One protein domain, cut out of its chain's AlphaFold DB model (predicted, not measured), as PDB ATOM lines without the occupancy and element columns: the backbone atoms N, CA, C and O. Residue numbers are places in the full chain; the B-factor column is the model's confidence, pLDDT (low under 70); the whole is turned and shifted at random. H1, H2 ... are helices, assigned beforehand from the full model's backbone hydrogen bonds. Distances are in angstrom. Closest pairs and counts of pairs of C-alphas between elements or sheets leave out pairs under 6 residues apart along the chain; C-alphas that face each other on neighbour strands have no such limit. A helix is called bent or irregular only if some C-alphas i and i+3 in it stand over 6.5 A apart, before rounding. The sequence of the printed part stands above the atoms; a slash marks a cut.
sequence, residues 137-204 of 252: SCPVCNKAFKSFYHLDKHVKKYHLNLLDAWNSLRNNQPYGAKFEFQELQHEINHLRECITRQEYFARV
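AT A GLANCE: This is residues 137 to 204 of the 252 residues of a protein of Tritrichomonas foetus (UniProt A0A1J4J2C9). A small head with one long straight arm: the head holds a helical hairpin of two short helices, H1 and H2, with the looped residues 137 to 147 before it, and the arm is the helix H3, of which residues 179 to 203 stick out alone. The arm makes the length; without residues 179 to 204 the body spans 29 by 18 by 14 A. The printed part has 68 residues with three named helices, in the order H1, H2, H3, and no named strand, and its class is all helix. The whole is extended, with a radius of gyration of the C-alphas of 20.9 A and spans of 68 by 19 by 15 A.

IN THESE COORDINATES: The printed part begins at Ser 137, with its C-alpha at (62.880, 106.949, 89.514). H1 is residues 148 to 158, 15.1 A from first to last C-alpha, and begins at C-alpha 148 at (66.998, 98.985, 89.099). H2 is residues 160 to 170, 15.3 A long; it is irregular, with C-alphas 161 and 164 7.5 A apart. H3 is residues 177 to 203, 38.3 A long, and ends at C-alpha 203 at (36.495, 56.390, 64.444).

HOW THE PARTS SIT: H1 and H2 form a helical hairpin over a tight link of one residue. They touch, the closest C-alphas being those of Lys 156 and Leu 163, 6.1 A apart. They run opposite ways at a shallow tilt of 26 degrees. H3 follows H2 after a short link of six residues, yet the two are apart. H1 and H3 are apart too. In H1 and H3 every O i to N i+4 pair is within hydrogen-bond range; in H2, 5 of 7 are.

THE WHOLE: The two C-alphas farthest apart are those of Ala 144 and Val 204, 67.8 A. The printed part has no cut, and neither link between helices is long. Residues 179 to 204 stand free. The mean pLDDT of the printed part is 90.7, and residue 177 alone is under 70.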
ATOM      1  N   SER A 137      63.873 106.350  88.627       91.75
ATOM      2  CA  SER A 137      62.880 106.949  89.514       91.75
ATOM      3  C   SER A 137      61.665 106.040  89.657       91.75
ATOM      4  O   SER A 137      61.187 105.467  88.680       91.75
ATOM      5  N   CYS A 138      61.153 105.901  90.880       94.12
ATOM      6  CA  CYS A 138      59.898 105.195  91.120       94.12
ATOM      7  C   CYS A 138      58.727 106.011  90.555       94.12
ATOM      8  O   CYS A 138      58.548 107.142  90.995       94.12
ATOM      9  N   PRO A 139      57.885 105.467  89.661       92.19
ATOM     10  CA  PRO A 139      56.787 106.229  89.055       92.19
ATOM     11  C   PRO A 139      55.668 106.591  90.045       92.19
ATOM     12  O   PRO A 139      54.851 107.456  89.760       92.19
ATOM     13  N   VAL A 140      55.617 105.932  91.210       94.69
ATOM     14  CA  VAL A 140      54.559 106.138  92.214       94.69
ATOM     15  C   VAL A 140      54.917 107.258  93.189       94.69
ATOM     16  O   VAL A 140      54.061 108.049  93.568       94.69
ATOM     17  N   CYS A 141      56.180 107.328  93.620       95.38
ATOM     18  CA  CYS A 141      56.622 108.287  94.639       95.38
ATOM     19  C   CYS A 141      57.797 109.177  94.208       95.38
ATOM     20  O   CYS A 141      58.303 109.943  95.024       95.38
ATOM     21  N   ASN A 142      58.254 109.059  92.958       92.06
ATOM     22  CA  ASN A 142      59.342 109.824  92.340       92.06
ATOM     23  C   ASN A 142      60.687 109.788  93.086       92.06
ATOM     24  O   ASN A 142      61.568 110.607  92.832       92.06
ATOM     25  N   LYS A 143      60.891 108.814  93.983       93.81
ATOM     26  CA  LYS A 143      62.192 108.586  94.620       93.81
ATOM     27  C   LYS A 143      63.185 108.038  93.601       93.81
ATOM     28  O   LYS A 143      62.859 107.120  92.852       93.81
ATOM     29  N   ALA A 144      64.384 108.600  93.609       91.12
ATOM     30  CA  ALA A 144      65.468 108.296  92.687       91.12
ATOM     31  C   ALA A 144      66.381 107.193  93.254       91.12
ATOM     32  O   ALA A 144      66.738 107.221  94.433       91.12
ATOM     33  N   PHE A 145      66.778 106.227  92.424       90.88
ATOM     34  CA  PHE A 145      67.591 105.078  92.822       90.88
ATOM     35  C   PHE A 145      68.788 104.881  91.893       90.88
ATOM     36  O   PHE A 145      68.671 104.979  90.676       90.88
ATOM     37  N   LYS A 146      69.934 104.508  92.472       87.00
ATOM     38  CA  LYS A 146      71.195 104.277  91.744       87.00
ATOM     39  C   LYS A 146      71.160 103.070  90.787       87.00
ATOM     40  O   LYS A 146      72.005 102.944  89.915       87.00
ATOM     41  N   SER A 147      70.236 102.130  90.997       88.81
ATOM     42  CA  SER A 147      70.129 100.890  90.218       88.81
ATOM     43  C   SER A 147      68.698 100.360  90.255       88.81
ATOM     44  O   SER A 147      68.019 100.484  91.280       88.81
ATOM     45  N   PHE A 148      68.273  99.700  89.173       90.69
ATOM     46  CA  PHE A 148      66.998  98.985  89.099       90.69
ATOM     47  C   PHE A 148      66.787  98.005  90.263       90.69
ATOM     48  O   PHE A 148      65.663  97.867  90.730       90.69
ATOM     49  N   TYR A 149      67.846  97.374  90.783       93.81
ATOM     50  CA  TYR A 149      67.736  96.463  91.928       93.81
ATOM     51  C   TYR A 149      67.181  97.163  93.182       93.81
ATOM     52  O   TYR A 149      66.322  96.632  93.889       93.81
ATOM     53  N   HIS A 150      67.642  98.389  93.449       94.75
ATOM     54  CA  HIS A 150      67.164  99.181  94.582       94.75
ATOM     55  C   HIS A 150      65.745  99.700  94.349       94.75
ATOM     56  O   HIS A 150      64.946  99.709  95.286       94.75
ATOM     57  N   LEU A 151      65.425 100.067  93.105       95.31
ATOM     58  CA  LEU A 151      64.075 100.454  92.718       95.31
ATOM     59  C   LEU A 151      63.085  99.295  92.916       95.31
ATOM     60  O   LEU A 151      62.054  99.489  93.552       95.31
ATOM     61  N   ASP A 152      63.418  98.073  92.497       96.19
ATOM     62  CA  ASP A 152      62.552  96.912  92.736       96.19
ATOM     63  C   ASP A 152      62.339  96.638  94.211       96.19
ATOM     64  O   ASP A 152      61.227  96.337  94.635       96.19
ATOM     65  N   LYS A 153      63.418  96.685  95.003       97.19
ATOM     66  CA  LYS A 153      63.338  96.439  96.442       97.19
ATOM     67  C   LYS A 153      62.449  97.488  97.101       97.19
ATOM     68  O   LYS A 153      61.689  97.162  98.011       97.19
ATOM     69  N   HIS A 154      62.516  98.727  96.626       97.56
ATOM     70  CA  HIS A 154      61.625  99.792  97.048       97.56
ATOM     71  C   HIS A 154      60.165  99.510  96.655       97.56
ATOM     72  O   HIS A 154      59.309  99.540  97.536       97.56
ATOM     73  N   VAL A 155      59.877  99.162  95.396       96.94
ATOM     74  CA  VAL A 155      58.512  98.831  94.944       96.94
ATOM     75  C   VAL A 155      57.954  97.635  95.723       96.94
ATOM     76  O   VAL A 155      56.860  97.724  96.271       96.94
ATOM     77  N   LYS A 156      58.737  96.562  95.895       96.75
ATOM     78  CA  LYS A 156      58.365  95.381  96.696       96.75
ATOM     79  C   LYS A 156      58.066  95.709  98.156       96.75
ATOM     80  O   LYS A 156      57.237  95.043  98.758       96.75
ATOM     81  N   LYS A 157      58.750  96.695  98.745       97.62
ATOM     82  CA  LYS A 157      58.590  97.042 100.166       97.62
ATOM     83  C   LYS A 157      57.475  98.060 100.416       97.62
ATOM     84  O   LYS A 157      56.784  97.949 101.419       97.62
ATOM     85  N   TYR A 158      57.334  99.062  99.552       97.81
ATOM     86  CA  TYR A 158      56.461 100.222  99.784       97.81
ATOM     87  C   TYR A 158      55.233 100.270  98.866       97.81
ATOM     88  O   TYR A 158      54.276 100.973  99.173       97.81
ATOM     89  N   HIS A 159      55.238  99.524  97.761       96.56
ATOM     90  CA  HIS A 159      54.186  99.523  96.745       96.56
ATOM     91  C   HIS A 159      53.765  98.087  96.390       96.56
ATOM     92  O   HIS A 159      53.660  97.737  95.216       96.56
ATOM     93  N   LEU A 160      53.514  97.254  97.411       95.69
ATOM     94  CA  LEU A 160      53.128  95.841  97.258       95.69
ATOM     95  C   LEU A 160      51.953  95.648  96.289       95.69
ATOM     96  O   LEU A 160      52.022  94.798  95.408       95.69
ATOM     97  N   ASN A 161      50.931  96.501  96.385       94.81
ATOM     98  CA  ASN A 161      49.733  96.434  95.538       94.81
ATOM     99  C   ASN A 161      50.012  96.720  94.050       94.81
ATOM    100  O   ASN A 161      49.180  96.423  93.205       94.81
ATOM    101  N   LEU A 162      51.165  97.313  93.725       94.56
ATOM    102  CA  LEU A 162      51.574  97.649  92.358       94.56
ATOM    103  C   LEU A 162      52.708  96.748  91.857       94.56
ATOM    104  O   LEU A 162      53.251  96.983  90.778       94.56
ATOM    105  N   LEU A 163      53.085  95.722  92.624       93.62
ATOM    106  CA  LEU A 163      54.211  94.859  92.288       93.62
ATOM    107  C   LEU A 163      53.975  94.086  90.983       93.62
ATOM    108  O   LEU A 163      54.895  93.960  90.176       93.62
ATOM    109  N   ASP A 164      52.752  93.616  90.741       92.38
ATOM    110  CA  ASP A 164      52.415  92.905  89.506       92.38
ATOM    111  C   ASP A 164      52.433  93.823  88.281       92.38
ATOM    112  O   ASP A 164      52.958  93.440  87.232       92.38
ATOM    113  N   ALA A 165      51.956  95.064  88.420       91.44
ATOM    114  CA  ALA A 165      52.048  96.084  87.372       91.44
ATOM    115  C   ALA A 165      53.504  96.435  87.061       91.44
ATOM    116  O   ALA A 165      53.904  96.472  85.898       91.44
ATOM    117  N   TRP A 166      54.316  96.607  88.103       94.50
ATOM    118  CA  TRP A 166      55.747  96.851  87.975       94.50
ATOM    119  C   TRP A 166      56.468  95.708  87.253       94.50
ATOM    120  O   TRP A 166      57.226  95.946  86.314       94.50
ATOM    121  N   ASN A 167      56.198  94.458  87.636       92.62
ATOM    122  CA  ASN A 167      56.775  93.285  86.978       92.62
ATOM    123  C   ASN A 167      56.324  93.161  85.516       92.62
ATOM    124  O   ASN A 167      57.099  92.707  84.677       92.62
ATOM    125  N   SER A 168      55.090  93.565  85.210       91.69
ATOM    126  CA  SER A 168      54.551  93.565  83.847       91.69
ATOM    127  C   SER A 168      55.290  94.583  82.975       91.69
ATOM    128  O   SER A 168      55.866  94.208  81.955       91.69
ATOM    129  N   LEU A 169      55.415  95.829  83.449       90.06
ATOM    130  CA  LEU A 169      56.195  96.883  82.788       90.06
ATOM    131  C   LEU A 169      57.649  96.466  82.554       90.06
ATOM    132  O   LEU A 169      58.196  96.676  81.478       90.06
ATOM    133  N   ARG A 170      58.279  95.843  83.552       90.81
ATOM    134  CA  ARG A 170      59.693  95.471  83.476       90.81
ATOM    135  C   ARG A 170      59.984  94.359  82.470       90.81
ATOM    136  O   ARG A 170      61.037  94.359  81.842       90.81
ATOM    137  N   ASN A 171      59.073  93.399  82.354       90.38
ATOM    138  CA  ASN A 171      59.239  92.245  81.475       90.38
ATOM    139  C   ASN A 171      58.605  92.470  80.094       90.38
ATOM    140  O   ASN A 171      58.510  91.518  79.320       90.38
ATOM    141  N   ASN A 172      58.145  93.695  79.795       86.19
ATOM    142  CA  ASN A 172      57.341  94.017  78.613       86.19
ATOM    143  C   ASN A 172      56.145  93.064  78.438       86.19
ATOM    144  O   ASN A 172      55.802  92.669  77.326       86.19
ATOM    145  N   GLN A 173      55.533  92.659  79.552       85.75
ATOM    146  CA  GLN A 173      54.347  91.812  79.565       85.75
ATOM    147  C   GLN A 173      53.106  92.693  79.756       85.75
ATOM    148  O   GLN A 173      53.144  93.619  80.572       85.75
ATOM    149  N   PRO A 174      52.001  92.430  79.040       81.12
ATOM    150  CA  PRO A 174      50.765  93.167  79.247       81.12
ATOM    151  C   PRO A 174      50.246  92.943  80.675       81.12
ATOM    152  O   PRO A 174      50.126  91.813  81.153       81.12
ATOM    153  N   TYR A 175      49.977  94.041  81.385       81.69
ATOM    154  CA  TYR A 175      49.426  93.991  82.738       81.69
ATOM    155  C   TYR A 175      48.026  93.366  82.716       81.69
ATOM    156  O   TYR A 175      47.225  93.693  81.848       81.69
ATOM    157  N   GLY A 176      47.738  92.456  83.648       76.31
ATOM    158  CA  GLY A 176      46.466  91.720  83.694       76.31
ATOM    159  C   GLY A 176      46.389  90.505  82.761       76.31
ATOM    160  O   GLY A 176      45.599  89.600  83.012       76.31
ATOM    161  N   ALA A 177      47.287  90.390  81.776       67.50
ATOM    162  CA  ALA A 177      47.219  89.319  80.786       67.50
ATOM    163  C   ALA A 177      47.454  87.920  81.355       67.50
ATOM    164  O   ALA A 177      47.091  86.953  80.711       67.50
ATOM    165  N   LYS A 178      48.031  87.753  82.552       72.69
ATOM    166  CA  LYS A 178      48.206  86.405  83.123       72.69
ATOM    167  C   LYS A 178      46.880  85.695  83.375       72.69
ATOM    168  O   LYS A 178      46.827  84.488  83.178       72.69
ATOM    169  N   PHE A 179      45.851  86.418  83.815       75.06
ATOM    170  CA  PHE A 179      44.555  85.810  84.103       75.06
ATOM    171  C   PHE A 179      43.805  85.512  82.804       75.06
ATOM    172  O   PHE A 179      43.444  84.365  82.568       75.06
ATOM    173  N   GLU A 180      43.705  86.499  81.910       76.44
ATOM    174  CA  GLU A 180      43.078  86.323  80.591       76.44
ATOM    175  C   GLU A 180      43.796  85.261  79.749       76.44
ATOM    176  O   GLU A 180      43.162  84.436  79.102       76.44
ATOM    177  N   PHE A 181      45.130  85.212  79.797       80.19
ATOM    178  CA  PHE A 181      45.910  84.189  79.107       80.19
ATOM    179  C   PHE A 181      45.717  82.806  79.731       80.19
ATOM    180  O   PHE A 181      45.660  81.828  78.998       80.19
ATOM    181  N   GLN A 182      45.602  82.689  81.060       83.12
ATOM    182  CA  GLN A 182      45.286  81.410  81.709       83.12
ATOM    183  C   GLN A 182      43.880  80.923  81.355       83.12
ATOM    184  O   GLN A 182      43.705  79.731  81.110       83.12
ATOM    185  N   GLU A 183      42.906  81.828  81.292       87.88
ATOM    186  CA  GLU A 183      41.532  81.521  80.899       87.88
ATOM    187  C   GLU A 183      41.463  81.086  79.431       87.88
ATOM    188  O   GLU A 183      40.948  80.009  79.135       87.88
ATOM    189  N   LEU A 184      42.116  81.826  78.531       87.50
ATOM    190  CA  LEU A 184      42.268  81.441  77.125       87.50
ATOM    191  C   LEU A 184      43.006  80.106  76.970       87.50
ATOM    192  O   LEU A 184      42.614  79.266  76.164       87.50
ATOM    193  N   GLN A 185      44.066  79.867  77.744       87.12
ATOM    194  CA  GLN A 185      44.803  78.602  77.712       87.12
ATOM    195  C   GLN A 185      43.924  77.436  78.188       87.12
ATOM    196  O   GLN A 185      43.985  76.343  77.616       87.12
ATOM    197  N   HIS A 186      43.104  77.661  79.216       95.00
ATOM    198  CA  HIS A 186      42.129  76.693  79.703       95.00
ATOM    199  C   HIS A 186      41.059  76.406  78.642       95.00
ATOM    200  O   HIS A 186      40.760  75.242  78.376       95.00
ATOM    201  N   GLU A 187      40.541  77.438  77.976       95.75
ATOM    202  CA  GLU A 187      39.563  77.306  76.897       95.75
ATOM    203  C   GLU A 187      40.137  76.552  75.686       95.75
ATOM    204  O   GLU A 187      39.511  75.620  75.184       95.75
ATOM    205  N   ILE A 188      41.374  76.856  75.276       94.88
ATOM    206  CA  ILE A 188      42.088  76.122  74.217       94.88
ATOM    207  C   ILE A 188      42.229  74.640  74.577       94.88
ATOM    208  O   ILE A 188      42.000  73.775  73.731       94.88
ATOM    209  N   ASN A 189      42.612  74.328  75.817       94.25
ATOM    210  CA  ASN A 189      42.761  72.943  76.261       94.25
ATOM    211  C   ASN A 189      41.411  72.214  76.294       94.25
ATOM    212  O   ASN A 189      41.317  71.094  75.796       94.25
ATOM    213  N   HIS A 190      40.359  72.871  76.786       96.69
ATOM    214  CA  HIS A 190      39.000  72.338  76.766       96.69
ATOM    215  C   HIS A 190      38.526  72.042  75.332       96.69
ATOM    216  O   HIS A 190      38.036  70.949  75.048       96.69
ATOM    217  N   LEU A 191      38.740  72.968  74.390       97.25
ATOM    218  CA  LEU A 191      38.393  72.766  72.980       97.25
ATOM    219  C   LEU A 191      39.185  71.613  72.347       97.25
ATOM    220  O   LEU A 191      38.614  70.809  71.609       97.25
ATOM    221  N   ARG A 192      40.479  71.481  72.667       92.94
ATOM    222  CA  ARG A 192      41.306  70.344  72.226       92.94
ATOM    223  C   ARG A 192      40.766  69.010  72.742       92.94
ATOM    224  O   ARG A 192      40.727  68.040  71.982       92.94
ATOM    225  N   GLU A 193      40.309  68.949  73.992       96.38
ATOM    226  CA  GLU A 193      39.658  67.754  74.540       96.38
ATOM    227  C   GLU A 193      38.339  67.432  73.826       96.38
ATOM    228  O   GLU A 193      38.086  66.267  73.507       96.38
ATOM    229  N   CYS A 194      37.513  68.440  73.528       96.12
ATOM    230  CA  CYS A 194      36.270  68.256  72.775       96.12
ATOM    231  C   CYS A 194      36.523  67.684  71.374       96.12
ATOM    232  O   CYS A 194      35.864  66.716  70.991       96.12
ATOM    233  N   ILE A 195      37.497  68.234  70.638       96.00
ATOM    234  CA  ILE A 195      37.880  67.743  69.303       96.00
ATOM    235  C   ILE A 195      38.377  66.297  69.394       96.00
ATOM    236  O   ILE A 195      37.903  65.436  68.657       96.00
ATOM    237  N   THR A 196      39.250  65.997  70.360       95.25
ATOM    238  CA  THR A 196      39.780  64.638  70.565       95.25
ATOM    239  C   THR A 196      38.658  63.627  70.837       95.25
ATOM    240  O   THR A 196      38.675  62.517  70.302       95.25
ATOM    241  N   ARG A 197      37.639  64.000  71.627       93.88
ATOM    242  CA  ARG A 197      36.458  63.146  71.853       93.88
ATOM    243  C   ARG A 197      35.640  62.954  70.579       93.88
ATOM    244  O   ARG A 197      35.230  61.831  70.304       93.88
ATOM    245  N   GLN A 198      35.400  64.015  69.808       93.25
ATOM    246  CA  GLN A 198      34.657  63.923  68.546       93.25
ATOM    247  C   GLN A 198      35.355  63.000  67.543       93.25
ATOM    248  O   GLN A 198      34.708  62.130  66.963       93.25
ATOM    249  N   GLU A 199      36.673  63.132  67.387       92.56
ATOM    250  CA  GLU A 199      37.467  62.256  66.523       92.56
ATOM    251  C   GLU A 199      37.443  60.796  66.989       92.56
ATOM    252  O   GLU A 199      37.386  59.888  66.160       92.56
ATOM    253  N   TYR A 200      37.446  60.551  68.304       92.69
ATOM    254  CA  TYR A 200      37.295  59.206  68.859       92.69
ATOM    255  C   TYR A 200      35.938  58.593  68.485       92.69
ATOM    256  O   TYR A 200      35.901  57.492  67.938       92.69
ATOM    257  N   PHE A 201      34.831  59.313  68.698       90.44
ATOM    258  CA  PHE A 201      33.495  58.833  68.325       90.44
ATOM    259  C   PHE A 201      33.332  58.630  66.815       90.44
ATOM    260  O   PHE A 201      32.672  57.684  66.407       90.44
ATOM    261  N   ALA A 202      33.964  59.464  65.985       86.50
ATOM    262  CA  ALA A 202      33.932  59.305  64.532       86.50
ATOM    263  C   ALA A 202      34.698  58.061  64.040       86.50
ATOM    264  O   ALA A 202      34.371  57.520  62.988       86.50
ATOM    265  N   ARG A 203      35.720  57.602  64.779       83.94
ATOM    266  CA  ARG A 203      36.495  56.390  64.444       83.94
ATOM    267  C   ARG A 203      35.865  55.105  64.960       83.94
ATOM    268  O   ARG A 203      36.115  54.043  64.395       83.94
ATOM    269  N   VAL A 204      35.081  55.181  66.032       82.50
ATOM    270  CA  VAL A 204      34.268  54.058  66.499       82.50
ATOM    271  C   VAL A 204      33.016  54.011  65.623       82.50
ATOM    272  O   VAL A 204      31.930  54.400  66.043       82.50
TER     273      VAL A 204